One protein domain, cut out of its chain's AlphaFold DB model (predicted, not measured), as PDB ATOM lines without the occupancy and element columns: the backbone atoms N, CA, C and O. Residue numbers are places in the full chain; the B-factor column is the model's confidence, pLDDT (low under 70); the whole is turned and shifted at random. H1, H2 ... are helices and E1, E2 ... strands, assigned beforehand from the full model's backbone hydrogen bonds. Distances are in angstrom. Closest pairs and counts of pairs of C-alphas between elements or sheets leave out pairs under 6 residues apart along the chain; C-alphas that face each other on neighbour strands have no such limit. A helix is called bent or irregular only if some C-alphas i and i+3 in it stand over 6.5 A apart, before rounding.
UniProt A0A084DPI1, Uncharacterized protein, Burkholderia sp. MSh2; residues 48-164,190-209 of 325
ATOM      1  N   TYR A  48     -44.676 -13.178 -17.918       75.06
ATOM      2  CA  TYR A  48     -44.205 -14.433 -18.483       75.06
ATOM      3  C   TYR A  48     -44.641 -14.648 -19.930       75.06
ATOM      4  O   TYR A  48     -45.658 -14.137 -20.387       75.06
ATOM      5  N   THR A  49     -43.859 -15.454 -20.648       73.62
ATOM      6  CA  THR A  49     -44.208 -15.961 -21.982       73.62
ATOM      7  C   THR A  49     -44.420 -17.453 -21.942       73.62
ATOM      8  O   THR A  49     -43.633 -18.133 -21.284       73.62
ATOM      9  N   THR A  50     -45.359 -17.970 -22.729       73.62
ATOM     10  CA  THR A  50     -45.502 -19.407 -22.998       73.62
ATOM     11  C   THR A  50     -45.276 -19.716 -24.480       73.62
ATOM     12  O   THR A  50     -45.695 -18.948 -25.346       73.62
ATOM     13  N   SER A  51     -44.606 -20.826 -24.797       69.31
ATOM     14  CA  SER A  51     -44.448 -21.317 -26.173       69.31
ATOM     15  C   SER A  51     -44.563 -22.841 -26.242       69.31
ATOM     16  O   SER A  51     -44.155 -23.544 -25.317       69.31
ATOM     17  N   LYS A  52     -45.125 -23.356 -27.349       66.19
ATOM     18  CA  LYS A  52     -45.291 -24.804 -27.616       66.19
ATOM     19  C   LYS A  52     -44.126 -25.466 -28.359       66.19
ATOM     20  O   LYS A  52     -44.156 -26.666 -28.628       66.19
ATOM     21  N   SER A  53     -43.175 -24.655 -28.805       66.12
ATOM     22  CA  SER A  53     -41.889 -25.036 -29.383       66.12
ATOM     23  C   SER A  53     -41.056 -23.764 -29.555       66.12
ATOM     24  O   SER A  53     -41.600 -22.658 -29.460       66.12
ATOM     25  N   ASP A  54     -39.767 -23.902 -29.865       56.44
ATOM     26  CA  ASP A  54     -38.892 -22.759 -30.169       56.44
ATOM     27  C   ASP A  54     -39.357 -21.955 -31.395       56.44
ATOM     28  O   ASP A  54     -39.014 -20.784 -31.538       56.44
ATOM     29  N   LEU A  55     -40.169 -22.572 -32.259       53.75
ATOM     30  CA  LEU A  55     -40.691 -21.987 -33.495       53.75
ATOM     31  C   LEU A  55     -42.155 -21.533 -33.378       53.75
ATOM     32  O   LEU A  55     -42.710 -20.996 -34.334       53.75
ATOM     33  N   SER A  56     -42.812 -21.772 -32.239       56.97
ATOM     34  CA  SER A  56     -44.209 -21.381 -32.039       56.97
ATOM     35  C   SER A  56     -44.323 -19.916 -31.620       56.97
ATOM     36  O   SER A  56     -43.464 -19.434 -30.877       56.97
ATOM     37  N   PRO A  57     -45.410 -19.224 -32.015       52.81
ATOM     38  CA  PRO A  57     -45.749 -17.929 -31.442       52.81
ATOM     39  C   PRO A  57     -45.728 -17.989 -29.912       52.81
ATOM     40  O   PRO A  57     -46.135 -18.989 -29.309       52.81
ATOM     41  N   LYS A  58     -45.207 -16.925 -29.300       62.69
ATOM     42  CA  LYS A  58     -45.184 -16.764 -27.847       62.69
ATOM     43  C   LYS A  58     -46.476 -16.089 -27.414       62.69
ATOM     44  O   LYS A  58     -46.876 -15.118 -28.043       62.69
ATOM     45  N   TYR A  59     -47.064 -16.576 -26.332       64.38
ATOM     46  CA  TYR A  59     -48.173 -15.908 -25.658       64.38
ATOM     47  C   TYR A  59     -47.632 -15.197 -24.432       64.38
ATOM     48  O   TYR A  59     -47.051 -15.865 -23.568       64.38
ATOM     49  N   TRP A  60     -47.810 -13.884 -24.351       63.03
ATOM     50  CA  TRP A  60     -47.458 -13.128 -23.159       63.03
ATOM     51  C   TRP A  60     -48.624 -13.026 -22.186       63.03
ATOM     52  O   TRP A  60     -49.789 -12.942 -22.583       63.03
ATOM     53  N   ALA A  61     -48.283 -13.029 -20.899       66.69
ATOM     54  CA  ALA A  61     -49.214 -12.725 -19.834       66.69
ATOM     55  C   ALA A  61     -48.530 -12.089 -18.614       66.69
ATOM     56  O   ALA A  61     -47.324 -12.245 -18.395       66.69
ATOM     57  N   TRP A  62     -49.324 -11.383 -17.807       71.50
ATOM     58  CA  TRP A  62     -48.872 -10.677 -16.603       71.50
ATOM     59  C   TRP A  62     -49.867 -10.819 -15.465       71.50
ATOM     60  O   TRP A  62     -51.069 -10.751 -15.702       71.50
ATOM     61  N   THR A  63     -49.394 -10.922 -14.224       71.25
ATOM     62  CA  THR A  63     -50.283 -10.829 -13.056       71.25
ATOM     63  C   THR A  63     -50.812  -9.397 -12.885       71.25
ATOM     64  O   THR A  63     -50.100  -8.422 -13.147       71.25
ATOM     65  N   ARG A  64     -52.083  -9.256 -12.476       63.34
ATOM     66  CA  ARG A  64     -52.758  -7.947 -12.356       63.34
ATOM     67  C   ARG A  64     -52.359  -7.152 -11.116       63.34
ATOM     68  O   ARG A  64     -52.364  -5.927 -11.174       63.34
ATOM     69  N   SER A  65     -52.029  -7.834 -10.020       69.19
ATOM     70  CA  SER A  65     -51.700  -7.221  -8.731       69.19
ATOM     71  C   SER A  65     -50.303  -7.620  -8.256       69.19
ATOM     72  O   SER A  65     -49.826  -8.715  -8.563       69.19
ATOM     73  N   GLY A  66     -49.651  -6.713  -7.521       73.75
ATOM     74  CA  GLY A  66     -48.402  -6.970  -6.796       73.75
ATOM     75  C   GLY A  66     -48.613  -7.490  -5.372       73.75
ATOM     76  O   GLY A  66     -47.645  -7.924  -4.746       73.75
ATOM     77  N   ASP A  67     -49.861  -7.485  -4.893       80.06
ATOM     78  CA  ASP A  67     -50.257  -7.936  -3.550       80.06
ATOM     79  C   ASP A  67     -50.577  -9.441  -3.497       80.06
ATOM     80  O   ASP A  67     -50.793 -10.006  -2.428       80.06
ATOM     81  N   GLU A  68     -50.597 -10.105  -4.652       83.25
ATOM     82  CA  GLU A  68     -50.823 -11.544  -4.790       83.25
ATOM     83  C   GLU A  68     -49.574 -12.211  -5.368       83.25
ATOM     84  O   GLU A  68     -48.862 -11.638  -6.198       83.25
ATOM     85  N   ILE A  69     -49.306 -13.445  -4.948       87.88
ATOM     86  CA  ILE A  69     -48.112 -14.189  -5.335       87.88
ATOM     87  C   ILE A  69     -48.496 -15.360  -6.234       87.88
ATOM     88  O   ILE A  69     -49.163 -16.309  -5.809       87.88
ATOM     89  N   LEU A  70     -47.985 -15.336  -7.471       87.56
ATOM     90  CA  LEU A  70     -47.910 -16.544  -8.289       87.56
ATOM     91  C   LEU A  70     -46.761 -17.389  -7.764       87.56
ATOM     92  O   LEU A  70     -45.596 -16.990  -7.863       87.56
ATOM     93  N   ALA A  71     -47.083 -18.562  -7.241       90.19
ATOM     94  CA  ALA A  71     -46.104 -19.464  -6.669       90.19
ATOM     95  C   ALA A  71     -46.061 -20.805  -7.407       90.19
ATOM     96  O   ALA A  71     -47.028 -21.248  -8.033       90.19
ATOM     97  N   LEU A  72     -44.905 -21.458  -7.327       90.69
ATOM     98  CA  LEU A  72     -44.654 -22.788  -7.864       90.69
ATOM     99  C   LEU A  72     -44.276 -23.721  -6.715       90.69
ATOM    100  O   LEU A  72     -43.260 -23.531  -6.047       90.69
ATOM    101  N   GLN A  73     -45.092 -24.743  -6.496       90.38
ATOM    102  CA  GLN A  73     -44.777 -25.848  -5.603       90.38
ATOM    103  C   GLN A  73     -43.867 -26.843  -6.317       90.38
ATOM    104  O   GLN A  73     -44.220 -27.287  -7.410       90.38
ATOM    105  N   ILE A  74     -42.767 -27.244  -5.676       91.12
ATOM    106  CA  ILE A  74     -41.862 -28.317  -6.113       91.12
ATOM    107  C   ILE A  74     -41.629 -29.261  -4.923       91.12
ATOM    108  O   ILE A  74     -40.922 -28.924  -3.971       91.12
ATOM    109  N   GLY A  75     -42.234 -30.448  -4.961       88.56
ATOM    110  CA  GLY A  75     -42.305 -31.349  -3.812       88.56
ATOM    111  C   GLY A  75     -43.092 -30.702  -2.672       88.56
ATOM    112  O   GLY A  75     -44.251 -30.321  -2.842       88.56
ATOM    113  N   GLU A  76     -42.459 -30.557  -1.512       89.56
ATOM    114  CA  GLU A  76     -43.049 -29.894  -0.340       89.56
ATOM    115  C   GLU A  76     -42.762 -28.388  -0.290       89.56
ATOM    116  O   GLU A  76     -43.417 -27.676   0.463       89.56
ATOM    117  N   ARG A  77     -41.821 -27.889  -1.104       93.00
ATOM    118  CA  ARG A  77     -41.371 -26.491  -1.079       93.00
ATOM    119  C   ARG A  77     -42.193 -25.616  -2.010       93.00
ATOM    120  O   ARG A  77     -42.613 -26.062  -3.081       93.00
ATOM    121  N   VAL A  78     -42.365 -24.355  -1.630       93.44
ATOM    122  CA  VAL A  78     -43.102 -23.351  -2.404       93.44
ATOM    123  C   VAL A  78     -42.196 -22.169  -2.727       93.44
ATOM    124  O   VAL A  78     -41.592 -21.591  -1.827       93.44
ATOM    125  N   TYR A  79     -42.117 -21.798  -4.002       94.56
ATOM    126  CA  TYR A  79     -41.268 -20.709  -4.485       94.56
ATOM    127  C   TYR A  79     -42.103 -19.605  -5.117       94.56
ATOM    128  O   TYR A  79     -43.099 -19.889  -5.786       94.56
ATOM    129  N   ASN A  80     -41.674 -18.354  -4.956       93.81
ATOM    130  CA  ASN A  80     -42.234 -17.248  -5.723       93.81
ATOM    131  C   ASN A  80     -41.797 -17.407  -7.184       93.81
ATOM    132  O   ASN A  80     -40.635 -17.698  -7.457       93.81
ATOM    133  N   THR A  81     -42.695 -17.216  -8.147       91.06
ATOM    134  CA  THR A  81     -42.301 -17.290  -9.566       91.06
ATOM    135  C   THR A  81     -41.323 -16.204  -9.995       91.06
ATOM    136  O   THR A  81     -40.619 -16.415 -10.978       91.06
ATOM    137  N   LYS A  82     -41.173 -15.110  -9.234       89.62
ATOM    138  CA  LYS A  82     -40.054 -14.168  -9.421       89.62
ATOM    139  C   LYS A  82     -38.695 -14.836  -9.232       89.62
ATOM    140  O   LYS A  82     -37.750 -14.458  -9.910       89.62
ATOM    141  N   ASP A  83     -38.604 -15.876  -8.406       94.44
ATOM    142  CA  ASP A  83     -37.371 -16.644  -8.189       94.44
ATOM    143  C   ASP A  83     -37.103 -17.656  -9.313       94.44
ATOM    144  O   ASP A  83     -36.021 -18.244  -9.399       94.44
ATOM    145  N   VAL A  84     -38.088 -17.881 -10.184       92.00
ATOM    146  CA  VAL A  84     -38.024 -18.836 -11.286       92.00
ATOM    147  C   VAL A  84     -37.643 -18.087 -12.561       92.00
ATOM    148  O   VAL A  84     -38.204 -17.047 -12.884       92.00
ATOM    149  N   SER A  85     -36.682 -18.620 -13.309       90.06
ATOM    150  CA  SER A  85     -36.283 -18.096 -14.620       90.06
ATOM    151  C   SER A  85     -37.115 -18.728 -15.733       90.06
ATOM    152  O   SER A  85     -37.714 -18.037 -16.561       90.06
ATOM    153  N   SER A  86     -37.201 -20.061 -15.746       89.19
ATOM    154  CA  SER A  86     -37.990 -20.775 -16.746       89.19
ATOM    155  C   SER A  86     -38.509 -22.118 -16.251       89.19
ATOM    156  O   SER A  86     -37.957 -22.731 -15.338       89.19
ATOM    157  N   VAL A  87     -39.580 -22.590 -16.883       87.56
ATOM    158  CA  VAL A  87     -40.108 -23.942 -16.707       87.56
ATOM    159  C   VAL A  87     -40.220 -24.590 -18.075       87.56
ATOM    160  O   VAL A  87     -40.971 -24.119 -18.924       87.56
ATOM    161  N   ASN A  88     -39.499 -25.684 -18.289       88.00
ATOM    162  CA  ASN A  88     -39.444 -26.404 -19.554       88.00
ATOM    163  C   ASN A  88     -40.086 -27.775 -19.387       88.00
ATOM    164  O   ASN A  88     -39.594 -28.619 -18.643       88.00
ATOM    165  N   PHE A  89     -41.177 -28.014 -20.095       83.69
ATOM    166  CA  PHE A  89     -41.817 -29.313 -20.182       83.69
ATOM    167  C   PHE A  89     -41.366 -30.029 -21.450       83.69
ATOM    168  O   PHE A  89     -41.391 -29.453 -22.534       83.69
ATOM    169  N   SER A  90     -41.017 -31.306 -21.330       83.62
ATOM    170  CA  SER A  90     -40.708 -32.171 -22.465       83.62
ATOM    171  C   SER A  90     -41.419 -33.515 -22.341       83.62
ATOM    172  O   SER A  90     -41.453 -34.140 -21.277       83.62
ATOM    173  N   ARG A  91     -41.981 -33.997 -23.452       81.19
ATOM    174  CA  ARG A  91     -42.485 -35.371 -23.568       81.19
ATOM    175  C   ARG A  91     -42.278 -35.919 -24.970       81.19
ATOM    176  O   ARG A  91     -42.203 -35.163 -25.931       81.19
ATOM    177  N   LYS A  92     -42.266 -37.244 -25.094       78.06
ATOM    178  CA  LYS A  92     -42.424 -37.911 -26.392       78.06
ATOM    179  C   LYS A  92     -43.909 -38.047 -26.727       78.06
ATOM    180  O   LYS A  92     -44.702 -38.369 -25.838       78.06
ATOM    181  N   VAL A  93     -44.287 -37.836 -27.987       72.38
ATOM    182  CA  VAL A  93     -45.645 -38.126 -28.483       72.38
ATOM    183  C   VAL A  93     -45.993 -39.589 -28.178       72.38
ATOM    184  O   VAL A  93     -45.191 -40.482 -28.451       72.38
ATOM    185  N   GLY A  94     -47.160 -39.821 -27.566       66.69
ATOM    186  CA  GLY A  94     -47.620 -41.141 -27.105       66.69
ATOM    187  C   GLY A  94     -47.134 -41.558 -25.707       66.69
ATOM    188  O   GLY A  94     -47.596 -42.562 -25.169       66.69
ATOM    189  N   SER A  95     -46.234 -40.794 -25.075       74.62
ATOM    190  CA  SER A  95     -45.781 -41.076 -23.708       74.62
ATOM    191  C   SER A  95     -46.771 -40.561 -22.660       74.62
ATOM    192  O   SER A  95     -47.138 -39.386 -22.657       74.62
ATOM    193  N   LYS A  96     -47.108 -41.420 -21.687       73.88
ATOM    194  CA  LYS A  96     -47.838 -41.052 -20.452       73.88
ATOM    195  C   LYS A  96     -46.953 -40.380 -19.393       73.88
ATOM    196  O   LYS A  96     -47.406 -40.091 -18.286       73.88
ATOM    197  N   VAL A  97     -45.675 -40.192 -19.709       77.94
ATOM    198  CA  VAL A  97     -44.662 -39.608 -18.831       77.94
ATOM    199  C   VAL A  97     -44.043 -38.404 -19.527       77.94
ATOM    200  O   VAL A  97     -43.573 -38.520 -20.663       77.94
ATOM    201  N   GLY A  98     -44.014 -37.279 -18.822       80.12
ATOM    202  CA  GLY A  98     -43.265 -36.088 -19.207       80.12
ATOM    203  C   GLY A  98     -42.224 -35.732 -18.151       80.12
ATOM    204  O   GLY A  98     -42.292 -36.204 -17.016       80.12
ATOM    205  N   ASN A  99     -41.271 -34.890 -18.525       86.56
ATOM    206  CA  ASN A  99     -40.303 -34.300 -17.611       86.56
ATOM    207  C   ASN A  99     -40.497 -32.787 -17.604       86.56
ATOM    208  O   ASN A  99     -40.656 -32.180 -18.664       86.56
ATOM    209  N   VAL A 100     -40.464 -32.191 -16.420       87.44
ATOM    210  CA  VAL A 100     -40.400 -30.746 -16.237       87.44
ATOM    211  C   VAL A 100     -39.052 -30.390 -15.640       87.44
ATOM    212  O   VAL A 100     -38.656 -30.965 -14.634       87.44
ATOM    213  N   SER A 101     -38.372 -29.432 -16.253       91.62
ATOM    214  CA  SER A 101     -37.181 -28.795 -15.716       91.62
ATOM    215  C   SER A 101     -37.535 -27.372 -15.294       91.62
ATOM    216  O   SER A 101     -38.002 -26.585 -16.117       91.62
ATOM    217  N   VAL A 102     -37.368 -27.057 -14.014       92.50
ATOM    218  CA  VAL A 102     -37.561 -25.717 -13.449       92.50
ATOM    219  C   VAL A 102     -36.184 -25.116 -13.225       92.50
ATOM    220  O   VAL A 102     -35.417 -25.636 -12.419       92.50
ATOM    221  N   GLN A 103     -35.875 -24.033 -13.927       95.00
ATOM    222  CA  GLN A 103     -34.634 -23.291 -13.762       95.00
ATOM    223  C   GLN A 103     -34.892 -22.078 -12.872       95.00
ATOM    224  O   GLN A 103     -35.685 -21.205 -13.229       95.00
ATOM    225  N   MET A 104     -34.215 -22.016 -11.733       95.38
ATOM    226  CA  MET A 104     -34.274 -20.893 -10.801       95.38
ATOM    227  C   MET A 104     -33.318 -19.782 -11.233       95.38
ATOM    228  O   MET A 104     -32.298 -20.035 -11.879       95.38
ATOM    229  N   ARG A 105     -33.598 -18.541 -10.828       92.81
ATOM    230  CA  ARG A 105     -32.680 -17.407 -11.038       92.81
ATOM    231  C   ARG A 105     -31.399 -17.520 -10.222       92.81
ATOM    232  O   ARG A 105     -30.370 -17.009 -10.646       92.81
ATOM    233  N   SER A 106     -31.438 -18.254  -9.112       93.12
ATOM    234  CA  SER A 106     -30.248 -18.618  -8.334       93.12
ATOM    235  C   SER A 106     -29.260 -19.509  -9.104       93.12
ATOM    236  O   SER A 106     -28.152 -19.735  -8.626       93.12
ATOM    237  N   GLY A 107     -29.649 -20.040 -10.271       93.50
ATOM    238  CA  GLY A 107     -28.874 -20.999 -11.061       93.50
ATOM    239  C   GLY A 107     -29.209 -22.463 -10.758       93.50
ATOM    240  O   GLY A 107     -28.810 -23.351 -11.511       93.50
ATOM    241  N   GLU A 108     -29.974 -22.734  -9.698       95.31
ATOM    242  CA  GLU A 108     -30.422 -24.084  -9.351       95.31
ATOM    243  C   GLU A 108     -31.431 -24.618 -10.385       95.31
ATOM    244  O   GLU A 108     -32.199 -23.860 -10.979       95.31
ATOM    245  N   THR A 109     -31.431 -25.931 -10.635       95.62
ATOM    246  CA  THR A 109     -32.366 -26.565 -11.578       95.62
ATOM    247  C   THR A 109     -33.008 -27.799 -10.961       95.62
ATOM    248  O   THR A 109     -32.317 -28.747 -10.585       95.62
ATOM    249  N   PHE A 110     -34.339 -27.827 -10.924       93.00
ATOM    250  CA  PHE A 110     -35.121 -28.965 -10.447       93.00
ATOM    251  C   PHE A 110     -35.691 -29.750 -11.622       93.00
ATOM    252  O   PHE A 110     -36.288 -29.175 -12.527       93.00
ATOM    253  N   ASN A 111     -35.558 -31.075 -11.595       91.62
ATOM    254  CA  ASN A 111     -36.136 -31.949 -12.613       91.62
ATOM    255  C   ASN A 111     -37.221 -32.821 -11.984       91.62
ATOM    256  O   ASN A 111     -36.931 -33.679 -11.154       91.62
ATOM    257  N   VAL A 112     -38.471 -32.605 -12.391       87.94
ATOM    258  CA  VAL A 112     -39.646 -33.308 -11.872       87.94
ATOM    259  C   VAL A 112     -40.244 -34.186 -12.961       87.94
ATOM    260  O   VAL A 112     -40.529 -33.741 -14.074       87.94
ATOM    261  N   ARG A 113     -40.468 -35.458 -12.638       85.81
ATOM    262  CA  ARG A 113     -41.099 -36.407 -13.555       85.81
ATOM    263  C   ARG A 113     -42.613 -36.367 -13.380       85.81
ATOM    264  O   ARG A 113     -43.135 -36.821 -12.365       85.81
ATOM    265  N   LEU A 114     -43.324 -35.898 -14.399       77.88
ATOM    266  CA  LEU A 114     -44.782 -35.906 -14.412       77.88
ATOM    267  C   LEU A 114     -45.295 -37.277 -14.849       77.88
ATOM    268  O   LEU A 114     -44.934 -37.800 -15.909       77.88
ATOM    269  N   ARG A 115     -46.165 -37.861 -14.026       69.50
ATOM    270  CA  ARG A 115     -46.920 -39.070 -14.361       69.50
ATOM    271  C   ARG A 115     -48.346 -38.668 -14.733       69.50
ATOM    272  O   ARG A 115     -48.875 -37.712 -14.180       69.50
ATOM    273  N   ALA A 116     -48.961 -39.401 -15.658       60.03
ATOM    274  CA  ALA A 116     -50.374 -39.217 -15.968       60.03
ATOM    275  C   ALA A 116     -51.263 -39.365 -14.711       60.03
ATOM    276  O   ALA A 116     -50.943 -40.126 -13.790       60.03
ATOM    277  N   TYR A 117     -52.378 -38.628 -14.710       55.22
ATOM    278  CA  TYR A 117     -53.449 -38.678 -13.707       55.22
ATOM    279  C   TYR A 117     -53.854 -40.137 -13.385       55.22
ATOM    280  O   TYR A 117     -53.827 -40.970 -14.297       55.22
ATOM    281  N   PRO A 118     -54.214 -40.493 -12.129       52.69
ATOM    282  CA  PRO A 118     -54.564 -39.637 -10.982       52.69
ATOM    283  C   PRO A 118     -53.442 -39.352  -9.977       52.69
ATOM    284  O   PRO A 118     -53.712 -38.853  -8.887       52.69
ATOM    285  N   LYS A 119     -52.182 -39.685 -10.276       57.78
ATOM    286  CA  LYS A 119     -51.112 -39.485  -9.287       57.78
ATOM    287  C   LYS A 119     -50.891 -37.991  -9.036       57.78
ATOM    288  O   LYS A 119     -50.721 -37.232  -9.986       57.78
ATOM    289  N   ALA A 120     -50.903 -37.594  -7.761       57.84
ATOM    290  CA  ALA A 120     -50.640 -36.223  -7.349       57.84
ATOM    291  C   ALA A 120     -49.290 -35.776  -7.920       57.84
ATOM    292  O   ALA A 120     -48.264 -36.413  -7.682       57.84
ATOM    293  N   SER A 121     -49.308 -34.707  -8.715       69.00
ATOM    294  CA  SER A 121     -48.077 -34.085  -9.181       69.00
ATOM    295  C   SER A 121     -47.412 -33.384  -8.002       69.00
ATOM    296  O   SER A 121     -48.052 -32.590  -7.306       69.00
ATOM    297  N   GLU A 122     -46.128 -33.672  -7.809       80.75
ATOM    298  CA  GLU A 122     -45.229 -32.953  -6.897       80.75
ATOM    299  C   GLU A 122     -44.941 -31.529  -7.391       80.75
ATOM    300  O   GLU A 122     -44.374 -30.722  -6.670       80.75
ATOM    301  N   LEU A 123     -45.350 -31.202  -8.616       85.00
ATOM    302  CA  LEU A 123     -45.275 -29.867  -9.186       85.00
ATOM    303  C   LEU A 123     -46.687 -29.275  -9.285       85.00
ATOM    304  O   LEU A 123     -47.593 -29.941  -9.802       85.00
ATOM    305  N   ALA A 124     -46.902 -28.051  -8.811       83.69
ATOM    306  CA  ALA A 124     -48.199 -27.376  -8.905       83.69
ATOM    307  C   ALA A 124     -48.055 -25.855  -8.924       83.69
ATOM    308  O   ALA A 124     -47.195 -25.305  -8.244       83.69
ATOM    309  N   TRP A 125     -48.932 -25.181  -9.657       84.31
ATOM    310  CA  TRP A 125     -49.107 -23.741  -9.528       84.31
ATOM    311  C   TRP A 125     -49.968 -23.433  -8.313       84.31
ATOM    312  O   TRP A 125     -50.967 -24.118  -8.065       84.31
ATOM    313  N   LEU A 126     -49.578 -22.401  -7.577       84.44
ATOM    314  CA  LEU A 126     -50.268 -21.925  -6.394       84.44
ATOM    315  C   LEU A 126     -50.586 -20.435  -6.533       84.44
ATOM    316  O   LEU A 126     -49.785 -19.668  -7.068       84.44
ATOM    317  N   HIS A 127     -51.739 -20.042  -6.007       84.75
ATOM    318  CA  HIS A 127     -52.038 -18.651  -5.677       84.75
ATOM    319  C   HIS A 127     -51.869 -18.500  -4.163       84.75
ATOM    320  O   HIS A 127     -52.575 -19.175  -3.405       84.75
ATOM    321  N   CYS A 128     -50.929 -17.650  -3.750       85.50
ATOM    322  CA  CYS A 128     -50.691 -17.312  -2.350       85.50
ATOM    323  C   CYS A 128     -50.805 -15.800  -2.107       85.50
ATOM    324  O   CYS A 128     -50.575 -15.011  -3.021       85.50
ATOM    325  N   ASP A 129     -51.131 -15.404  -0.882       88.88
ATOM    326  CA  ASP A 129     -51.053 -14.012  -0.422       88.88
ATOM    327  C   ASP A 129     -49.668 -13.680   0.175       88.88
ATOM    328  O   ASP A 129     -48.776 -14.534   0.266       88.88
ATOM    329  N   THR A 130     -49.470 -12.421   0.576       90.75
ATOM    330  CA  THR A 130     -48.229 -11.932   1.208       90.75
ATOM    331  C   THR A 130     -48.000 -12.480   2.618       90.75
ATOM    332  O   THR A 130     -46.852 -12.538   3.061       90.75
ATOM    333  N   ASP A 131     -49.045 -12.986   3.275       91.38
ATOM    334  CA  ASP A 131     -48.963 -13.735   4.537       91.38
ATOM    335  C   ASP A 131     -48.568 -15.209   4.319       91.38
ATOM    336  O   ASP A 131     -48.526 -16.009   5.259       91.38
ATOM    337  N   LYS A 132     -48.222 -15.577   3.076       91.25
ATOM    338  CA  LYS A 132     -47.804 -16.919   2.645       91.25
ATOM    339  C   LYS A 132     -48.893 -17.983   2.802       91.25
ATOM    340  O   LYS A 132     -48.587 -19.176   2.897       91.25
ATOM    341  N   THR A 133     -50.161 -17.584   2.791       88.00
ATOM    342  CA  THR A 133     -51.305 -18.495   2.755       88.00
ATOM    343  C   THR A 133     -51.679 -18.783   1.306       88.00
ATOM    344  O   THR A 133     -51.960 -17.876   0.532       88.00
ATOM    345  N   CYS A 134     -51.706 -20.061   0.922       84.31
ATOM    346  CA  CYS A 134     -52.034 -20.477  -0.444       84.31
ATOM    347  C   CYS A 134     -53.452 -21.057  -0.518       84.31
ATOM    348  O   CYS A 134     -53.774 -22.016   0.185       84.31
ATOM    349  N   THR A 135     -54.303 -20.486  -1.374       77.19
ATOM    350  CA  THR A 135     -55.745 -20.795  -1.431       77.19
ATOM    351  C   THR A 135     -56.136 -21.653  -2.630       77.19
ATOM    352  O   THR A 135     -57.088 -22.427  -2.537       77.19
ATOM    353  N   ASN A 136     -55.379 -21.579  -3.729       73.00
ATOM    354  CA  ASN A 136     -55.622 -22.368  -4.935       73.00
ATOM    355  C   ASN A 136     -54.402 -23.200  -5.296       73.00
ATOM    356  O   ASN A 136     -53.287 -22.684  -5.346       73.00
ATOM    357  N   ARG A 137     -54.635 -24.477  -5.605       78.38
ATOM    358  CA  ARG A 137     -53.610 -25.403  -6.077       78.38
ATOM    359  C   ARG A 137     -54.030 -26.037  -7.387       78.38
ATOM    360  O   ARG A 137     -54.991 -26.800  -7.429       78.38
ATOM    361  N   VAL A 138     -53.252 -25.787  -8.433       76.38
ATOM    362  CA  VAL A 138     -53.431 -26.403  -9.747       76.38
ATOM    363  C   VAL A 138     -52.234 -27.309 -10.010       76.38
ATOM    364  O   VAL A 138     -51.151 -26.821 -10.337       76.38
ATOM    365  N   PRO A 139     -52.391 -28.635  -9.853       74.50
ATOM    366  CA  PRO A 139     -51.332 -29.577 -10.168       74.50
ATOM    367  C   PRO A 139     -50.863 -29.396 -11.609       74.50
ATOM    368  O   PRO A 139     -51.677 -29.274 -12.529       74.50
ATOM    369  N   PHE A 140     -49.550 -29.463 -11.813       70.56
ATOM    370  CA  PHE A 140     -49.016 -29.647 -13.148       70.56
ATOM    371  C   PHE A 140     -49.527 -30.972 -13.695       70.56
ATOM    372  O   PHE A 140     -49.263 -32.042 -13.146       70.56
ATOM    373  N   ASN A 141     -50.234 -30.909 -14.810       62.75
ATOM    374  CA  ASN A 141     -50.472 -32.079 -15.626       62.75
ATOM    375  C   ASN A 141     -50.117 -31.745 -17.079       62.75
ATOM    376  O   ASN A 141     -49.844 -30.597 -17.433       62.75
ATOM    377  N   ILE A 142     -50.108 -32.778 -17.916       53.03
ATOM    378  CA  ILE A 142     -49.749 -32.683 -19.334       53.03
ATOM    379  C   ILE A 142     -50.679 -31.719 -20.111       53.03
ATOM    380  O   ILE A 142     -50.281 -31.209 -21.156       53.03
ATOM    381  N   HIS A 143     -51.880 -31.442 -19.593       50.56
ATOM    382  CA  HIS A 143     -52.947 -30.683 -20.251       50.56
ATOM    383  C   HIS A 143     -53.151 -29.260 -19.677       50.56
ATOM    384  O   HIS A 143     -53.702 -28.403 -20.359       50.56
ATOM    385  N   ASN A 144     -52.656 -28.966 -18.469       51.44
ATOM    386  CA  ASN A 144     -53.018 -27.785 -17.668       51.44
ATOM    387  C   ASN A 144     -51.909 -26.730 -17.591       51.44
ATOM    388  O   ASN A 144     -51.972 -25.817 -16.772       51.44
ATOM    389  N   TYR A 145     -50.887 -26.829 -18.437       48.34
ATOM    390  CA  TYR A 145     -49.795 -25.855 -18.458       48.34
ATOM    391  C   TYR A 145     -50.279 -24.419 -18.716       48.34
ATOM    392  O   TYR A 145     -49.765 -23.467 -18.138       48.34
ATOM    393  N   ASN A 146     -51.338 -24.276 -19.515       47.97
ATOM    394  CA  ASN A 146     -51.931 -22.985 -19.865       47.97
ATOM    395  C   ASN A 146     -52.807 -22.394 -18.743       47.97
ATOM    396  O   ASN A 146     -53.211 -21.238 -18.831       47.97
ATOM    397  N   ALA A 147     -53.102 -23.152 -17.680       51.41
ATOM    398  CA  ALA A 147     -53.983 -22.706 -16.598       51.41
ATOM    399  C   ALA A 147     -53.336 -21.661 -15.665       51.41
ATOM    400  O   ALA A 147     -54.032 -21.099 -14.821       51.41
ATOM    401  N   MET A 148     -52.037 -21.367 -15.829       56.34
ATOM    402  CA  MET A 148     -51.329 -20.320 -15.079       56.34
ATOM    403  C   MET A 148     -52.006 -18.953 -15.181       56.34
ATOM    404  O   MET A 148     -52.126 -18.259 -14.176       56.34
ATOM    405  N   GLY A 149     -52.483 -18.587 -16.376       47.62
ATOM    406  CA  GLY A 149     -53.120 -17.286 -16.609       47.62
ATOM    407  C   GLY A 149     -54.419 -17.105 -15.834       47.62
ATOM    408  O   GLY A 149     -54.743 -15.995 -15.425       47.62
ATOM    409  N   ASN A 150     -55.119 -18.200 -15.537       49.12
ATOM    410  CA  ASN A 150     -56.403 -18.151 -14.845       49.12
ATOM    411  C   ASN A 150     -56.262 -18.078 -13.319       49.12
ATOM    412  O   ASN A 150     -57.228 -17.736 -12.645       49.12
ATOM    413  N   LEU A 151     -55.087 -18.390 -12.759       53.84
ATOM    414  CA  LEU A 151     -54.893 -18.423 -11.304       53.84
ATOM    415  C   LEU A 151     -54.850 -17.039 -10.653       53.84
ATOM    416  O   LEU A 151     -55.234 -16.914  -9.494       53.84
ATOM    417  N   LEU A 152     -54.409 -16.024 -11.397       51.28
ATOM    418  CA  LEU A 152     -54.276 -14.638 -10.925       51.28
ATOM    419  C   LEU A 152     -54.945 -13.623 -11.852       51.28
ATOM    420  O   LEU A 152     -54.647 -12.433 -11.798       51.28
ATOM    421  N   SER A 153     -55.834 -14.095 -12.732       53.00
ATOM    422  CA  SER A 153     -56.478 -13.271 -13.757       53.00
ATOM    423  C   SER A 153     -55.447 -12.487 -14.571       53.00
ATOM    424  O   SER A 153     -55.414 -11.264 -14.517       53.00
ATOM    425  N   GLY A 154     -54.554 -13.171 -15.282       50.78
ATOM    426  CA  GLY A 154     -53.524 -12.491 -16.056       50.78
ATOM    427  C   GLY A 154     -54.113 -11.550 -17.116       50.78
ATOM    428  O   GLY A 154     -55.207 -11.787 -17.622       50.78
ATOM    429  N   ILE A 155     -53.418 -10.459 -17.437       51.28
ATOM    430  CA  ILE A 155     -53.636  -9.747 -18.710       51.28
ATOM    431  C   ILE A 155     -52.883 -10.553 -19.767       51.28
ATOM    432  O   ILE A 155     -51.723 -10.875 -19.525       51.28
ATOM    433  N   THR A 156     -53.506 -10.915 -20.885       55.81
ATOM    434  CA  THR A 156     -52.873 -11.650 -21.997       55.81
ATOM    435  C   THR A 156     -52.699 -10.766 -23.228       55.81
ATOM    436  O   THR A 156     -53.378  -9.750 -23.353       55.81
ATOM    437  N   ASP A 157     -51.841 -11.155 -24.177       52.59
ATOM    438  CA  ASP A 157     -51.771 -10.476 -25.485       52.59
ATOM    439  C   ASP A 157     -53.126 -10.431 -26.203       52.59
ATOM    440  O   ASP A 157     -53.425  -9.443 -26.867       52.59
ATOM    441  N   ASP A 158     -53.953 -11.468 -26.058       50.56
ATOM    442  CA  ASP A 158     -55.285 -11.519 -26.660       50.56
ATOM    443  C   ASP A 158     -56.237 -10.523 -25.986       50.56
ATOM    444  O   ASP A 158     -57.027  -9.887 -26.676       50.56
ATOM    445  N   ASP A 159     -56.123 -10.304 -24.670       46.59
ATOM    446  CA  ASP A 159     -56.852  -9.229 -23.981       46.59
ATOM    447  C   ASP A 159     -56.414  -7.851 -24.498       46.59
ATOM    448  O   ASP A 159     -57.244  -6.963 -24.686       46.59
ATOM    449  N   LEU A 160     -55.118  -7.677 -24.789       45.81
ATOM    450  CA  LEU A 160     -54.595  -6.442 -25.382       45.81
ATOM    451  C   LEU A 160     -55.043  -6.264 -26.840       45.81
ATOM    452  O   LEU A 160     -55.319  -5.144 -27.270       45.81
ATOM    453  N   GLN A 161     -55.141  -7.354 -27.604       42.00
ATOM    454  CA  GLN A 161     -55.598  -7.343 -28.995       42.00
ATOM    455  C   GLN A 161     -57.120  -7.221 -29.119       42.00
ATOM    456  O   GLN A 161     -57.589  -6.595 -30.062       42.00
ATOM    457  N   ALA A 162     -57.900  -7.739 -28.171       43.47
ATOM    458  CA  ALA A 162     -59.356  -7.591 -28.135       43.47
ATOM    459  C   ALA A 162     -59.801  -6.143 -27.848       43.47
ATOM    460  O   ALA A 162     -60.919  -5.760 -28.189       43.47
ATOM    461  N   ILE A 163     -58.920  -5.326 -27.258       40.34
ATOM    462  CA  ILE A 163     -59.100  -3.873 -27.094       40.34
ATOM    463  C   ILE A 163     -58.852  -3.122 -28.424       40.34
ATOM    464  O   ILE A 163     -59.298  -1.982 -28.596       40.34
ATOM    465  N   LEU A 164     -58.198  -3.753 -29.407       36.31
ATOM    466  CA  LEU A 164     -58.112  -3.237 -30.772       36.31
ATOM    467  C   LEU A 164     -59.436  -3.529 -31.498       36.31
ATOM    468  O   LEU A 164     -59.966  -4.635 -31.391       36.31
ATOM    469  N   ILE A 190     -45.283 -40.621 -33.779       56.91
ATOM    470  CA  ILE A 190     -45.086 -41.233 -32.454       56.91
ATOM    471  C   ILE A 190     -43.591 -41.220 -32.109       56.91
ATOM    472  O   ILE A 190     -42.751 -41.613 -32.914       56.91
ATOM    473  N   GLY A 191     -43.252 -40.770 -30.899       55.62
ATOM    474  CA  GLY A 191     -41.862 -40.638 -30.459       55.62
ATOM    475  C   GLY A 191     -41.209 -39.278 -30.731       55.62
ATOM    476  O   GLY A 191     -40.158 -39.016 -30.143       55.62
ATOM    477  N   ALA A 192     -41.830 -38.390 -31.521       61.31
ATOM    478  CA  ALA A 192     -41.350 -37.019 -31.693       61.31
ATOM    479  C   ALA A 192     -41.374 -36.243 -30.355       61.31
ATOM    480  O   ALA A 192     -42.259 -36.480 -29.521       61.31
ATOM    481  N   PRO A 193     -40.417 -35.330 -30.110       63.81
ATOM    482  CA  PRO A 193     -40.424 -34.497 -28.916       63.81
ATOM    483  C   PRO A 193     -41.501 -33.408 -29.008       63.81
ATOM    484  O   PRO A 193     -41.702 -32.785 -30.047       63.81
ATOM    485  N   VAL A 194     -42.181 -33.161 -27.893       69.62
ATOM    486  CA  VAL A 194     -43.030 -31.987 -27.667       69.62
ATOM    487  C   VAL A 194     -42.420 -31.215 -26.510       69.62
ATOM    488  O   VAL A 194     -42.261 -31.787 -25.427       69.62
ATOM    489  N   THR A 195     -42.081 -29.948 -26.741       74.00
ATOM    490  CA  THR A 195     -41.470 -29.063 -25.746       74.00
ATOM    491  C   THR A 195     -42.343 -27.840 -25.512       74.00
ATOM    492  O   THR A 195     -42.638 -27.115 -26.447       74.00
ATOM    493  N   ASN A 196     -42.752 -27.593 -24.271       75.75
ATOM    494  CA  ASN A 196     -43.399 -26.333 -23.905       75.75
ATOM    495  C   ASN A 196     -42.491 -25.569 -22.945       75.75
ATOM    496  O   ASN A 196     -41.938 -26.175 -22.026       75.75
ATOM    497  N   THR A 197     -42.379 -24.257 -23.116       80.50
ATOM    498  CA  THR A 197     -41.523 -23.415 -22.276       80.50
ATOM    499  C   THR A 197     -42.301 -22.221 -21.739       80.50
ATOM    500  O   THR A 197     -42.996 -21.536 -22.487       80.50
ATOM    501  N   VAL A 198     -42.131 -21.953 -20.444       79.75
ATOM    502  CA  VAL A 198     -42.533 -20.730 -19.747       79.75
ATOM    503  C   VAL A 198     -41.255 -20.013 -19.371       79.75
ATOM    504  O   VAL A 198     -40.359 -20.625 -18.789       79.75
ATOM    505  N   LYS A 199     -41.168 -18.724 -19.683       82.00
ATOM    506  CA  LYS A 199     -40.076 -17.852 -19.233       82.00
ATOM    507  C   LYS A 199     -40.653 -16.714 -18.418       82.00
ATOM    508  O   LYS A 199     -41.657 -16.146 -18.837       82.00
ATOM    509  N   PHE A 200     -40.006 -16.395 -17.307       83.06
ATOM    510  CA  PHE A 200     -40.372 -15.303 -16.413       83.06
ATOM    511  C   PHE A 200     -39.359 -14.164 -16.532       83.06
ATOM    512  O   PHE A 200     -38.169 -14.399 -16.763       83.06
ATOM    513  N   PHE A 201     -39.793 -12.930 -16.297       77.50
ATOM    514  CA  PHE A 201     -38.953 -11.737 -16.463       77.50
ATOM    515  C   PHE A 201     -38.892 -10.919 -15.161       77.50
ATOM    516  O   PHE A 201     -39.918 -10.753 -14.505       77.50
ATOM    517  N   ASP A 202     -37.688 -10.455 -14.794       64.31
ATOM    518  CA  ASP A 202     -37.400  -9.767 -13.517       64.31
ATOM    519  C   ASP A 202     -38.001  -8.364 -13.462       64.31
ATOM    520  O   ASP A 202     -38.685  -8.016 -12.503       64.31
ATOM    521  N   ASP A 203     -37.792  -7.591 -14.528       57.72
ATOM    522  CA  ASP A 203     -38.251  -6.215 -14.629       57.72
ATOM    523  C   ASP A 203     -39.232  -6.072 -15.779       57.72
ATOM    524  O   ASP A 203     -38.922  -5.682 -16.904       57.72
ATOM    525  N   ALA A 204     -40.485  -6.326 -15.435       51.12
ATOM    526  CA  ALA A 204     -41.617  -5.915 -16.233       51.12
ATOM    527  C   ALA A 204     -41.746  -4.371 -16.299       51.12
ATOM    528  O   ALA A 204     -42.618  -3.869 -16.989       51.12
ATOM    529  N   GLN A 205     -40.919  -3.561 -15.621       53.12
ATOM    530  CA  GLN A 205     -41.190  -2.123 -15.542       53.12
ATOM    531  C   GLN A 205     -41.052  -1.371 -16.871       53.12
ATOM    532  O   GLN A 205     -41.996  -0.688 -17.226       53.12
ATOM    533  N   GLN A 206     -39.983  -1.469 -17.665       49.06
ATOM    534  CA  GLN A 206     -39.910  -0.643 -18.893       49.06
ATOM    535  C   GLN A 206     -40.767  -1.180 -20.051       49.06
ATOM    536  O   GLN A 206     -41.454  -0.410 -20.730       49.06
ATOM    537  N   GLU A 207     -40.783  -2.496 -20.259       51.97
ATOM    538  CA  GLU A 207     -41.570  -3.106 -21.334       51.97
ATOM    539  C   GLU A 207     -43.056  -3.210 -20.953       51.97
ATOM    540  O   GLU A 207     -43.906  -2.862 -21.766       51.97
ATOM    541  N   LYS A 208     -43.405  -3.516 -19.688       52.16
ATOM    542  CA  LYS A 208     -44.805  -3.435 -19.230       52.16
ATOM    543  C   LYS A 208     -45.277  -2.000 -19.005       52.16
ATOM    544  O   LYS A 208     -46.440  -1.761 -19.264       52.16
ATOM    545  N   VAL A 209     -44.456  -1.008 -18.628       55.31
ATOM    546  CA  VAL A 209     -44.923   0.402 -18.627       55.31
ATOM    547  C   VAL A 209     -45.171   0.893 -20.049       55.31
ATOM    548  O   VAL A 209     -46.142   1.609 -20.267       55.31
TER     549      VAL A 209
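This is residues 48 to 164 and 190 to 209 of the 325 residues of an uncharacterized protein of Burkholderia sp. MSh2 (UniProt A0A084DPI1). Two strongly twisted sheets, one of six strands and one of four, make a wedge: they come together where E7 meets the ends of E3 and E8, and farther along the short helix H1 lies between them, on both sheets. H2 sits beside the edge strand E2, and H3 follows E10 beyond the end of the larger sheet. The printed part has 137 residues, with ten named strands and three named helices in the order E1 E2 E3 E4 E5 E6 E7 E8 E9 H1 H2 E10 H3. The sheets run E2 E1 E10 E5 E6 E7 and E4 E3 E8 E9, both antiparallel throughout, and the class is mixed, helices and strands. The whole is compact, with a radius of gyration of the C-alphas of 15.1 A and spans of 43 by 37 by 29 A.

In the larger sheet, E10 (residues 193 to 201) and E5 (residues 84 to 92) are antiparallel at 172 degrees, with N 89 and O 196 2.8 A apart, within hydrogen-bond range. On the other side of E10 is E1 (residues 48 to 51), with N 49 and O 199 at 2.9 A. E1 forms a hairpin with the edge strand E2 (residues 59 to 62), where N 50 and O 59 are 2.8 A apart. E5, E6 (residues 97 to 104) and the edge strand E7 (residues 109 to 115) form a meander, each strand the antiparallel neighbour of the one before; N 88 and O 101 are 2.8 A apart, as are N 100 and O 112. In the smaller sheet, E3 (residues 68 to 74) and E8 (residues 123 to 129) are antiparallel at 153 degrees, with N 71 and O 126 at 2.9 A. E4 (residues 77 to 80) forms a hairpin with E3, with N 72 and O 79 at 2.8 A, and E9 (residues 134 to 139) forms one with E8, with N 125 and O 138 at 2.8 A. Between the sheets, the closest C-alphas of E7 and E8, those of Val 112 and Leu 123, are 7.1 A apart. H1 (residues 145 to 151) is on both sheets. Its height over the larger one is 9.1 A, and it runs along E1 at 19 degrees on the local plane. Its height over the smaller one is 8.9 A, and it runs along E8 at 12 degrees on the local plane; the closest C-alphas of E8 and H1, those of His 127 and Leu 151, are 6.3 A apart. H2 (residues 157 to 162) only grazes the larger sheet, and H3 (residues 205 to 209) is not on either sheet. In H2 and H3 every O i to N i+4 pair is within hydrogen-bond range; in H1 0 of 3 are, beside 2 of 4 O i to N i+3 pairs.

E1 begins at C-alpha 48, (-44.205, -14.433, -18.483). E10 is 26.0 A long from first to last C-alpha, E5 24.7 A, E6 22.9 A, E7 19.4 A, E3 19.1 A and E8 19.0 A. H1 is 11.5 A long and only just irregular: C-alphas 146 and 149 are 6.7 A apart. H3 ends at C-alpha 209, (-44.923, 0.402, -18.627).

The two C-alphas farthest apart, those of Asp 131 and Ile 190, are 46.3 A apart. Residues 165 to 189 are not printed, and C-alphas 164 and 190 are 40.2 A apart across the cut. Of the links that are printed whole, E1 to E2 and E7 to E8 are short and the others are tight. The mean pLDDT of the printed part is 72.5, and 58 residues are under 70, among them residues 51 to 61, 141 to 164 and 202 to 209.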